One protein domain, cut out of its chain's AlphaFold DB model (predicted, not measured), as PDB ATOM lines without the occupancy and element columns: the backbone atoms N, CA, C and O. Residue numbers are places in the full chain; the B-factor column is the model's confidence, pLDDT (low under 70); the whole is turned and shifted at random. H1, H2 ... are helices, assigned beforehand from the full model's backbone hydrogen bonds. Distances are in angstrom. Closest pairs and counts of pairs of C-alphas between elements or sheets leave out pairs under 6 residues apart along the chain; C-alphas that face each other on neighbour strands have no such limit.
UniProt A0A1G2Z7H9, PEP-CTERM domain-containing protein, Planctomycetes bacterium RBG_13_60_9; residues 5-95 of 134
ATOM      1  N   THR A   5     152.378 180.583 286.407       86.69
ATOM      2  CA  THR A   5     152.167 182.018 286.182       86.69
ATOM      3  C   THR A   5     153.378 182.673 285.518       86.69
ATOM      4  O   THR A   5     153.218 183.312 284.480       86.69
ATOM      5  N   ARG A   6     154.594 182.435 286.035       87.25
ATOM      6  CA  ARG A   6     155.842 182.912 285.407       87.25
ATOM      7  C   ARG A   6     155.984 182.379 283.981       87.25
ATOM      8  O   ARG A   6     156.264 183.140 283.061       87.25
ATOM      9  N   ALA A   7     155.709 181.089 283.777       86.62
ATOM     10  CA  ALA A   7     155.769 180.475 282.454       86.62
ATOM     11  C   ALA A   7     154.792 181.121 281.456       86.62
ATOM     12  O   ALA A   7     155.142 181.325 280.296       86.62
ATOM     13  N   ASN A   8     153.580 181.478 281.889       89.69
ATOM     14  CA  ASN A   8     152.604 182.154 281.036       89.69
ATOM     15  C   ASN A   8     153.059 183.557 280.624       89.69
ATOM     16  O   ASN A   8     152.923 183.896 279.450       89.69
ATOM     17  N   TYR A   9     153.612 184.337 281.555       91.25
ATOM     18  CA  TYR A   9     154.140 185.667 281.250       91.25
ATOM     19  C   TYR A   9     155.344 185.604 280.313       91.25
ATOM     20  O   TYR A   9     155.399 186.351 279.344       91.25
ATOM     21  N   LEU A  10     156.243 184.642 280.518       91.06
ATOM     22  CA  LEU A  10     157.384 184.427 279.631       91.06
ATOM     23  C   LEU A  10     156.953 184.045 278.205       91.06
ATOM     24  O   LEU A  10     157.492 184.558 277.226       91.06
ATOM     25  N   ARG A  11     155.943 183.174 278.073       88.94
ATOM     26  CA  ARG A  11     155.370 182.795 276.770       88.94
ATOM     27  C   ARG A  11     154.701 183.967 276.062       88.94
ATOM     28  O   ARG A  11     154.747 184.032 274.836       88.94
ATOM     29  N   GLU A  12     154.052 184.852 276.807       93.00
ATOM     30  CA  GLU A  12     153.427 186.056 276.262       93.00
ATOM     31  C   GLU A  12     154.469 187.099 275.843       93.00
ATOM     32  O   GLU A  12     154.384 187.617 274.731       93.00
ATOM     33  N   LEU A  13     155.475 187.358 276.685       93.19
ATOM     34  CA  LEU A  13     156.589 188.257 276.375       93.19
ATOM     35  C   LEU A  13     157.264 187.830 275.067       93.19
ATOM     36  O   LEU A  13     157.420 188.636 274.152       93.19
ATOM     37  N   TRP A  14     157.580 186.538 274.949       91.75
ATOM     38  CA  TRP A  14     158.165 185.979 273.737       91.75
ATOM     39  C   TRP A  14     157.250 186.139 272.522       91.75
ATOM     40  O   TRP A  14     157.704 186.588 271.479       91.75
ATOM     41  N   ALA A  15     155.957 185.816 272.638       89.00
ATOM     42  CA  ALA A  15     155.019 185.932 271.518       89.00
ATOM     43  C   ALA A  15     154.897 187.356 270.969       89.00
ATOM     44  O   ALA A  15     154.642 187.538 269.781       89.00
ATOM     45  N   ARG A  16     155.001 188.351 271.852       92.38
ATOM     46  CA  ARG A  16     154.767 189.752 271.510       92.38
ATOM     47  C   ARG A  16     156.012 190.456 271.001       92.38
ATOM     48  O   ARG A  16     155.881 191.312 270.130       92.38
ATOM     49  N   TYR A  17     157.170 190.150 271.580       93.62
ATOM     50  CA  TYR A  17     158.341 191.011 271.437       93.62
ATOM     51  C   TYR A  17     159.561 190.319 270.861       93.62
ATOM     52  O   TYR A  17     160.377 191.020 270.283       93.62
ATOM     53  N   TYR A  18     159.695 188.994 270.974       90.88
ATOM     54  CA  TYR A  18     160.869 188.312 270.431       90.88
ATOM     55  C   TYR A  18     160.940 188.467 268.908       90.88
ATOM     56  O   TYR A  18     159.995 188.106 268.204       90.88
ATOM     57  N   ASP A  19     162.094 188.911 268.411       88.81
ATOM     58  CA  ASP A  19     162.400 188.937 266.984       88.81
ATOM     59  C   ASP A  19     163.656 188.093 266.695       88.81
ATOM     60  O   ASP A  19     164.731 188.359 267.243       88.81
ATOM     61  N   PRO A  20     163.574 187.066 265.828       85.94
ATOM     62  CA  PRO A  20     164.748 186.291 265.437       85.94
ATOM     63  C   PRO A  20     165.810 187.112 264.684       85.94
ATOM     64  O   PRO A  20     166.960 186.674 264.622       85.94
ATOM     65  N   ALA A  21     165.470 188.278 264.121       85.00
ATOM     66  CA  ALA A  21     166.420 189.157 263.437       85.00
ATOM     67  C   ALA A  21     167.548 189.647 264.358       85.00
ATOM     68  O   ALA A  21     168.667 189.855 263.887       85.00
ATOM     69  N   TRP A  22     167.293 189.734 265.667       86.25
ATOM     70  CA  TRP A  22     168.287 190.123 266.671       86.25
ATOM     71  C   TRP A  22     169.473 189.155 266.758       86.25
ATOM     72  O   TRP A  22     170.577 189.556 267.103       86.25
ATOM     73  N   ALA A  23     169.266 187.879 266.417       79.56
ATOM     74  CA  ALA A  23     170.317 186.860 266.370       79.56
ATOM     75  C   ALA A  23     170.938 186.701 264.965       79.56
ATOM     76  O   ALA A  23     171.634 185.721 264.691       79.56
ATOM     77  N   GLY A  24     170.638 187.627 264.048       80.62
ATOM     78  CA  GLY A  24     171.153 187.646 262.683       80.62
ATOM     79  C   GLY A  24     172.624 188.062 262.593       80.62
ATOM     80  O   GLY A  24     173.268 188.419 263.572       80.62
ATOM     81  N   SER A  25     173.181 188.031 261.380       79.75
ATOM     82  CA  SER A  25     174.612 188.289 261.162       79.75
ATOM     83  C   SER A  25     175.020 189.764 261.231       79.75
ATOM     84  O   SER A  25     176.210 190.034 261.313       79.75
ATOM     85  N   ASN A  26     174.070 190.701 261.143       84.94
ATOM     86  CA  ASN A  26     174.312 192.149 261.176       84.94
ATOM     87  C   ASN A  26     173.137 192.858 261.879       84.94
ATOM     88  O   ASN A  26     172.323 193.484 261.191       84.94
ATOM     89  N   PRO A  27     172.995 192.716 263.207       84.06
ATOM     90  CA  PRO A  27     171.970 193.440 263.946       84.06
ATOM     91  C   PRO A  27     172.220 194.950 263.855       84.06
ATOM     92  O   PRO A  27     173.359 195.422 263.802       84.06
ATOM     93  N   SER A  28     171.142 195.723 263.773       89.12
ATOM     94  CA  SER A  28     171.206 197.173 263.922       89.12
ATOM     95  C   SER A  28     171.353 197.555 265.398       89.12
ATOM     96  O   SER A  28     170.991 196.792 266.286       89.12
ATOM     97  N   LEU A  29     171.770 198.794 265.679       88.00
ATOM     98  CA  LEU A  29     171.780 199.324 267.052       88.00
ATOM     99  C   LEU A  29     170.393 199.231 267.726       88.00
ATOM    100  O   LEU A  29     170.281 199.125 268.944       88.00
ATOM    101  N   GLN A  30     169.319 199.314 266.935       88.88
ATOM    102  CA  GLN A  30     167.962 199.156 267.446       88.88
ATOM    103  C   GLN A  30     167.661 197.700 267.819       88.88
ATOM    104  O   GLN A  30     166.976 197.475 268.814       88.88
ATOM    105  N   ASP A  31     168.187 196.737 267.060       87.81
ATOM    106  CA  ASP A  31     168.076 195.311 267.375       87.81
ATOM    107  C   ASP A  31     168.838 194.980 268.656       87.81
ATOM    108  O   ASP A  31     168.289 194.301 269.518       87.81
ATOM    109  N   ASP A  32     170.044 195.530 268.831       86.31
ATOM    110  CA  ASP A  32     170.841 195.341 270.047       86.31
ATOM    111  C   ASP A  32     170.085 195.841 271.289       86.31
ATOM    112  O   ASP A  32     169.930 195.105 272.264       86.31
ATOM    113  N   ARG A  33     169.518 197.055 271.229       88.69
ATOM    114  CA  ARG A  33     168.707 197.623 272.325       88.69
ATOM    115  C   ARG A  33     167.448 196.810 272.612       88.69
ATOM    116  O   ARG A  33     167.077 196.630 273.768       88.69
ATOM    117  N   ALA A  34     166.772 196.333 271.569       90.19
ATOM    118  CA  ALA A  34     165.570 195.525 271.724       90.19
ATOM    119  C   ALA A  34     165.887 194.148 272.330       90.19
ATOM    120  O   ALA A  34     165.167 193.692 273.218       90.19
ATOM    121  N   ALA A  35     166.982 193.519 271.898       87.94
ATOM    122  CA  ALA A  35     167.459 192.249 272.431       87.94
ATOM    123  C   ALA A  35     167.871 192.368 273.902       87.94
ATOM    124  O   ALA A  35     167.539 191.502 274.712       87.94
ATOM    125  N   GLU A  36     168.545 193.458 274.262       88.19
ATOM    126  CA  GLU A  36     168.932 193.759 275.636       88.19
ATOM    127  C   GLU A  36     167.708 193.990 276.537       88.19
ATOM    128  O   GLU A  36     167.568 193.337 277.574       88.19
ATOM    129  N   ALA A  37     166.764 194.836 276.108       90.12
ATOM    130  CA  ALA A  37     165.510 195.062 276.826       90.12
ATOM    131  C   ALA A  37     164.705 193.763 276.998       90.12
ATOM    132  O   ALA A  37     164.091 193.528 278.043       90.12
ATOM    133  N   PHE A  38     164.729 192.888 275.988       91.06
ATOM    134  CA  PHE A  38     164.089 191.580 276.054       91.06
ATOM    135  C   PHE A  38     164.765 190.683 277.093       91.06
ATOM    136  O   PHE A  38     164.078 190.059 277.901       91.06
ATOM    137  N   ALA A  39     166.098 190.635 277.101       87.75
ATOM    138  CA  ALA A  39     166.865 189.855 278.065       87.75
ATOM    139  C   ALA A  39     166.609 190.319 279.508       87.75
ATOM    140  O   ALA A  39     166.389 189.475 280.378       87.75
ATOM    141  N   ALA A  40     166.550 191.631 279.747       87.31
ATOM    142  CA  ALA A  40     166.208 192.196 281.052       87.31
ATOM    143  C   ALA A  40     164.795 191.800 281.505       87.31
ATOM    144  O   ALA A  40     164.610 191.311 282.616       87.31
ATOM    145  N   ALA A  41     163.797 191.910 280.624       89.56
ATOM    146  CA  ALA A  41     162.435 191.483 280.940       89.56
ATOM    147  C   ALA A  41     162.335 189.967 281.215       89.56
ATOM    148  O   ALA A  41     161.566 189.533 282.073       89.56
ATOM    149  N   VAL A  42     163.114 189.139 280.509       88.88
ATOM    150  CA  VAL A  42     163.205 187.698 280.796       88.88
ATOM    151  C   VAL A  42     163.815 187.455 282.175       88.88
ATOM    152  O   VAL A  42     163.303 186.608 282.910       88.88
ATOM    153  N   TRP A  43     164.883 188.175 282.526       85.88
ATOM    154  CA  TRP A  43     165.518 188.063 283.836       85.88
ATOM    155  C   TRP A  43     164.526 188.369 284.957       85.88
ATOM    156  O   TRP A  43     164.325 187.530 285.835       85.88
ATOM    157  N   GLU A  44     163.851 189.509 284.854       85.62
ATOM    158  CA  GLU A  44     162.844 189.978 285.803       85.62
ATOM    159  C   GLU A  44     161.771 188.905 286.073       85.62
ATOM    160  O   GLU A  44     161.490 188.541 287.211       85.62
ATOM    161  N   ILE A  45     161.221 188.282 285.025       86.31
ATOM    162  CA  ILE A  45     160.191 187.237 285.178       86.31
ATOM    163  C   ILE A  45     160.743 185.966 285.844       86.31
ATOM    164  O   ILE A  45     160.007 185.258 286.546       86.31
ATOM    165  N   LEU A  46     161.995 185.602 285.560       83.06
ATOM    166  CA  LEU A  46     162.586 184.339 286.005       83.06
ATOM    167  C   LEU A  46     163.090 184.398 287.447       83.06
ATOM    168  O   LEU A  46     162.881 183.427 288.188       83.06
ATOM    169  N   TYR A  47     163.753 185.493 287.807       78.12
ATOM    170  CA  TYR A  47     164.569 185.589 289.014       78.12
ATOM    171  C   TYR A  47     163.965 186.488 290.089       78.12
ATOM    172  O   TYR A  47     164.113 186.146 291.261       78.12
ATOM    173  N   GLU A  48     163.219 187.532 289.723       79.50
ATOM    174  CA  GLU A  48     162.548 188.382 290.709       79.50
ATOM    175  C   GLU A  48     161.267 187.738 291.246       79.50
ATOM    176  O   GLU A  48     160.664 186.823 290.653       79.50
ATOM    177  N   ASP A  49     160.834 188.217 292.409       81.94
ATOM    178  CA  ASP A  49     159.573 187.802 293.004       81.94
ATOM    179  C   ASP A  49     158.403 188.085 292.059       81.94
ATOM    180  O   ASP A  49     158.362 189.075 291.336       81.94
ATOM    181  N   LEU A  50     157.447 187.154 292.013       83.94
ATOM    182  CA  LEU A  50     156.280 187.294 291.147       83.94
ATOM    183  C   LEU A  50     155.315 188.314 291.777       83.94
ATOM    184  O   LEU A  50     154.690 187.982 292.790       83.94
ATOM    185  N   PRO A  51     155.127 189.510 291.190       84.88
ATOM    186  CA  PRO A  51     154.219 190.496 291.742       84.88
ATOM    187  C   PRO A  51     152.765 190.059 291.546       84.88
ATOM    188  O   PRO A  51     152.426 189.273 290.656       84.88
ATOM    189  N   THR A  52     151.863 190.646 292.335       85.50
ATOM    190  CA  THR A  52     150.409 190.450 292.185       85.50
ATOM    191  C   THR A  52     149.921 190.837 290.785       85.50
ATOM    192  O   THR A  52     148.971 190.250 290.269       85.50
ATOM    193  N   THR A  53     150.573 191.822 290.161       86.44
ATOM    194  CA  THR A  53     150.297 192.270 288.790       86.44
ATOM    195  C   THR A  53     151.605 192.613 288.078       86.44
ATOM    196  O   THR A  53     152.521 193.074 288.759       86.44
ATOM    197  N   PRO A  54     151.690 192.504 286.739       87.06
ATOM    198  CA  PRO A  54     152.912 192.832 285.996       87.06
ATOM    199  C   PRO A  54     153.417 194.270 286.172       87.06
ATOM    200  O   PRO A  54     154.590 194.522 285.945       87.06
ATOM    201  N   MET A  55     152.570 195.194 286.642       87.44
ATOM    202  CA  MET A  55     152.958 196.564 287.016       87.44
ATOM    203  C   MET A  55     153.959 196.637 288.178       87.44
ATOM    204  O   MET A  55     154.525 197.696 288.414       87.44
ATOM    205  N   GLY A  56     154.108 195.557 288.951       85.00
ATOM    206  CA  GLY A  56     155.026 195.505 290.088       85.00
ATOM    207  C   GLY A  56     156.466 195.155 289.718       85.00
ATOM    208  O   GLY A  56     157.318 195.239 290.590       85.00
ATOM    209  N   TRP A  57     156.723 194.754 288.472       86.69
ATOM    210  CA  TRP A  57     158.080 194.528 287.980       86.69
ATOM    211  C   TRP A  57     158.742 195.837 287.577       86.69
ATOM    212  O   TRP A  57     158.094 196.690 286.961       86.69
ATOM    213  N   ASP A  58     160.026 195.976 287.879       86.62
ATOM    214  CA  ASP A  58     160.811 197.146 287.509       86.62
ATOM    215  C   ASP A  58     162.291 196.777 287.397       86.62
ATOM    216  O   ASP A  58     162.988 196.664 288.399       86.62
ATOM    217  N   VAL A  59     162.795 196.702 286.165       84.31
ATOM    218  CA  VAL A  59     164.192 196.324 285.893       84.31
ATOM    219  C   VAL A  59     165.222 197.338 286.408       84.31
ATOM    220  O   VAL A  59     166.421 197.091 286.309       84.31
ATOM    221  N   THR A  60     164.788 198.510 286.888       80.69
ATOM    222  CA  THR A  60     165.665 199.535 287.480       80.69
ATOM    223  C   THR A  60     165.766 199.445 288.997       80.69
ATOM    224  O   THR A  60     166.618 200.107 289.595       80.69
ATOM    225  N   VAL A  61     164.899 198.654 289.626       72.12
ATOM    226  CA  VAL A  61     164.847 198.489 291.073       72.12
ATOM    227  C   VAL A  61     165.281 197.071 291.390       72.12
ATOM    228  O   VAL A  61     164.613 196.113 291.026       72.12
ATOM    229  N   ASP A  62     166.390 196.942 292.112       64.50
ATOM    230  CA  ASP A  62     166.751 195.664 292.714       64.50
ATOM    231  C   ASP A  62     165.691 195.307 293.770       64.50
ATOM    232  O   ASP A  62     165.603 195.942 294.826       64.50
ATOM    233  N   GLY A  63     164.843 194.330 293.442       56.72
ATOM    234  CA  GLY A  63     163.780 193.823 294.303       56.72
ATOM    235  C   GLY A  63     164.255 192.796 295.332       56.72
ATOM    236  O   GLY A  63     163.457 192.352 296.162       56.72
ATOM    237  N   THR A  64     165.534 192.405 295.325       53.41
ATOM    238  CA  THR A  64     166.013 191.334 296.197       53.41
ATOM    239  C   THR A  64     166.350 191.830 297.607       53.41
ATOM    240  O   THR A  64     167.451 192.276 297.913       53.41
ATOM    241  N   GLU A  65     165.435 191.607 298.557       47.00
ATOM    242  CA  GLU A  65     165.748 191.591 300.002       47.00
ATOM    243  C   GLU A  65     166.598 190.351 300.420       47.00
ATOM    244  O   GLU A  65     166.762 190.060 301.605       47.00
ATOM    245  N   ASN A  66     167.159 189.596 299.463       44.66
ATOM    246  CA  ASN A  66     167.911 188.344 299.647       44.66
ATOM    247  C   ASN A  66     169.335 188.506 299.054       44.66
ATOM    248  O   ASN A  66     169.482 189.157 298.024       44.66
ATOM    249  N   PRO A  67     170.408 187.911 299.620       41.22
ATOM    250  CA  PRO A  67     171.802 188.309 299.376       41.22
ATOM    251  C   PRO A  67     172.380 187.828 298.031       41.22
ATOM    252  O   PRO A  67     173.597 187.711 297.894       41.22
ATOM    253  N   VAL A  68     171.530 187.500 297.054       44.44
ATOM    254  CA  VAL A  68     171.945 187.032 295.723       44.44
ATOM    255  C   VAL A  68     172.056 188.191 294.720       44.44
ATOM    256  O   VAL A  68     172.720 188.016 293.704       44.44
ATOM    257  N   GLY A  69     171.552 189.383 295.065       45.66
ATOM    258  CA  GLY A  69     171.683 190.600 294.261       45.66
ATOM    259  C   GLY A  69     170.755 190.582 293.050       45.66
ATOM    260  O   GLY A  69     170.701 189.597 292.307       45.66
ATOM    261  N   GLY A  70     170.003 191.660 292.867       52.56
ATOM    262  CA  GLY A  70     169.094 191.805 291.745       52.56
ATOM    263  C   GLY A  70     169.833 192.092 290.454       52.56
ATOM    264  O   GLY A  70     171.064 192.170 290.375       52.56
ATOM    265  N   PHE A  71     169.040 192.226 289.402       61.91
ATOM    266  CA  PHE A  71     169.537 192.555 288.081       61.91
ATOM    267  C   PHE A  71     170.173 193.947 288.073       61.91
ATOM    268  O   PHE A  71     169.483 194.960 288.148       61.91
ATOM    269  N   TRP A  72     171.499 194.004 287.954       55.31
ATOM    270  CA  TRP A  72     172.211 195.250 287.702       55.31
ATOM    271  C   TRP A  72     172.755 195.245 286.275       55.31
ATOM    272  O   TRP A  72     173.607 194.425 285.930       55.31
ATOM    273  N   ALA A  73     172.245 196.157 285.450       62.72
ATOM    274  CA  ALA A  73     172.697 196.379 284.084       62.72
ATOM    275  C   ALA A  73     172.967 197.874 283.866       62.72
ATOM    276  O   ALA A  73     172.155 198.723 284.237       62.72
ATOM    277  N   GLU A  74     174.116 198.190 283.270       62.16
ATOM    278  CA  GLU A  74     174.453 199.533 282.790       62.16
ATOM    279  C   GLU A  74     174.050 199.656 281.311       62.16
ATOM    280  O   GLU A  74     174.074 198.666 280.590       62.16
ATOM    281  N   ASP A  75     173.667 200.859 280.869       69.50
ATOM    282  CA  ASP A  75     173.252 201.175 279.485       69.50
ATOM    283  C   ASP A  75     171.992 200.465 278.941       69.50
ATOM    284  O   ASP A  75     171.638 200.642 277.774       69.50
ATOM    285  N   LEU A  76     171.241 199.788 279.814       78.19
ATOM    286  CA  LEU A  76     169.981 199.126 279.485       78.19
ATOM    287  C   LEU A  76     168.881 200.095 279.029       78.19
ATOM    288  O   LEU A  76     168.566 201.078 279.707       78.19
ATOM    289  N   ASP A  77     168.164 199.735 277.955       86.88
ATOM    290  CA  ASP A  77     166.863 200.338 277.622       86.88
ATOM    291  C   ASP A  77     165.750 199.846 278.572       86.88
ATOM    292  O   ASP A  77     164.812 199.124 278.211       86.88
ATOM    293  N   ALA A  78     165.868 200.262 279.833       86.38
ATOM    294  CA  ALA A  78     164.967 199.890 280.914       86.38
ATOM    295  C   ALA A  78     163.535 200.379 280.668       86.38
ATOM    296  O   ALA A  78     162.569 199.731 281.069       86.38
ATOM    297  N   ALA A  79     163.382 201.508 279.971       90.19
ATOM    298  CA  ALA A  79     162.077 202.047 279.614       90.19
ATOM    299  C   ALA A  79     161.315 201.090 278.688       90.19
ATOM    300  O   ALA A  79     160.124 200.843 278.900       90.19
ATOM    301  N   THR A  80     161.991 200.522 277.687       93.31
ATOM    302  CA  THR A  80     161.398 199.523 276.794       93.31
ATOM    303  C   THR A  80     161.088 198.224 277.537       93.31
ATOM    304  O   THR A  80     159.969 197.719 277.416       93.31
ATOM    305  N   ALA A  81     162.016 197.726 278.358       89.88
ATOM    306  CA  ALA A  81     161.815 196.509 279.146       89.88
ATOM    307  C   ALA A  81     160.607 196.625 280.096       89.88
ATOM    308  O   ALA A  81     159.686 195.803 280.034       89.88
ATOM    309  N   ASN A  82     160.542 197.693 280.899       90.69
ATOM    310  CA  ASN A  82     159.429 197.949 281.820       90.69
ATOM    311  C   ASN A  82     158.104 198.120 281.074       90.69
ATOM    312  O   ASN A  82     157.093 197.533 281.456       90.69
ATOM    313  N   LYS A  83     158.103 198.841 279.946       94.81
ATOM    314  CA  LYS A  83     156.910 198.972 279.099       94.81
ATOM    315  C   LYS A  83     156.391 197.610 278.628       94.81
ATOM    316  O   LYS A  83     155.177 197.408 278.584       94.81
ATOM    317  N   TRP A  84     157.275 196.693 278.243       95.06
ATOM    318  CA  TRP A  84     156.881 195.351 277.817       95.06
ATOM    319  C   TRP A  84     156.348 194.520 278.977       95.06
ATOM    320  O   TRP A  84     155.267 193.947 278.837       95.06
ATOM    321  N   LEU A  85     157.025 194.518 280.126       91.69
ATOM    322  CA  LEU A  85     156.575 193.833 281.343       91.69
ATOM    323  C   LEU A  85     155.183 194.303 281.778       91.69
ATOM    324  O   LEU A  85     154.280 193.491 281.971       91.69
ATOM    325  N   HIS A  86     154.966 195.616 281.835       94.44
ATOM    326  CA  HIS A  86     153.698 196.222 282.259       94.44
ATOM    327  C   HIS A  86     152.552 195.986 281.265       94.44
ATOM    328  O   HIS A  86     151.382 196.134 281.614       94.44
ATOM    329  N   SER A  87     152.864 195.597 280.026       94.19
ATOM    330  CA  SER A  87     151.865 195.272 279.000       94.19
ATOM    331  C   SER A  87     151.340 193.832 279.064       94.19
ATOM    332  O   SER A  87     150.368 193.491 278.372       94.19
ATOM    333  N   LEU A  88     151.995 192.969 279.849       91.69
ATOM    334  CA  LEU A  88     151.629 191.565 279.966       91.69
ATOM    335  C   LEU A  88     150.282 191.452 280.682       91.69
ATOM    336  O   LEU A  88     150.054 192.038 281.735       91.69
ATOM    337  N   THR A  89     149.352 190.720 280.079       89.38
ATOM    338  CA  THR A  89     147.947 190.666 280.526       89.38
ATOM    339  C   THR A  89     147.372 189.252 280.489       89.38
ATOM    340  O   THR A  89     146.186 189.049 280.739       89.38
ATOM    341  N   GLY A  90     148.202 188.250 280.191       80.38
ATOM    342  CA  GLY A  90     147.789 186.871 279.960       80.38
ATOM    343  C   GLY A  90     147.313 186.600 278.528       80.38
ATOM    344  O   GLY A  90     146.611 185.606 278.327       80.38
ATOM    345  N   GLY A  91     147.672 187.461 277.567       78.31
ATOM    346  CA  GLY A  91     147.275 187.425 276.152       78.31
ATOM    347  C   GLY A  91     147.875 186.265 275.333       78.31
ATOM    348  O   GLY A  91     148.122 185.191 275.883       78.31
ATOM    349  N   PRO A  92     148.073 186.428 274.005       76.06
ATOM    350  CA  PRO A  92     148.616 185.376 273.138       76.06
ATOM    351  C   PRO A  92     149.964 184.846 273.638       76.06
ATOM    352  O   PRO A  92     150.806 185.620 274.085       76.06
ATOM    353  N   LYS A  93     150.171 183.524 273.566       84.38
ATOM    354  CA  LYS A  93     151.335 182.832 274.145       84.38
ATOM    355  C   LYS A  93     152.048 182.009 273.089       84.38
ATOM    356  O   LYS A  93     151.424 181.166 272.453       84.38
ATOM    357  N   ALA A  94     153.360 182.184 272.989       78.88
ATOM    358  CA  ALA A  94     154.214 181.353 272.159       78.88
ATOM    359  C   ALA A  94     154.271 179.943 272.749       78.88
ATOM    360  O   ALA A  94     154.123 179.769 273.967       78.88
ATOM    361  N   ASP A  95     154.492 178.930 271.914       77.62
ATOM    362  CA  ASP A  95     154.789 177.595 272.419       77.62
ATOM    363  C   ASP A  95     156.267 177.478 272.789       77.62
ATOM    364  O   ASP A  95     157.128 177.254 271.943       77.62
TER     365      ASP A  95
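AT A GLANCE: This is residues 5 to 95 of the 134 residues of the protein "PEP-CTERM domain-containing protein" of Planctomycetes bacterium RBG_13_60_9 (UniProt A0A1G2Z7H9). Long helix H3 and H1 lie side by side, running opposite ways; H4 crosses H3 steeply, short H2 packs on H3, and a long loop, residues 48 to 77, joins H3 to H4. The 91 printed residues include four named helices, H1 to H4 in chain order, and no named strand: all helix, though under half are in named elements. It is compact, radius of gyration of the C-alphas 13.1 A, spanning 40 by 31 by 19 A.

HOW THE PARTS SIT: H3, residues 29 to 47, is the hub. Its residues 38 to 46 alone touch H1, residues 5 to 17, at a shallow 8 degrees; the closest C-alphas, Arg 6 and Ile 45, are 6.1 A apart. Its residues 34 to 41 alone touch H4, residues 78 to 86, at a steep 51 degrees, the same way; the closest C-alphas, Ala 37 and Ala 81, are 4.6 A apart. Its residues 31 to 35 alone touch H2, residues 20 to 23. Every O i to N i+4 pair is within hydrogen-bond range in H1, H3 and H4; H2 is too short for one.

IN THESE COORDINATES: H3 measures 26.9 A, H1 18.3 A. C-alpha 5 is at (152.167, 182.018, 286.182), C-alpha 86 at (153.698, 196.222, 282.259).

THE WHOLE: The printed part has no cut; pLDDT is under 70 in residues 62 to 75.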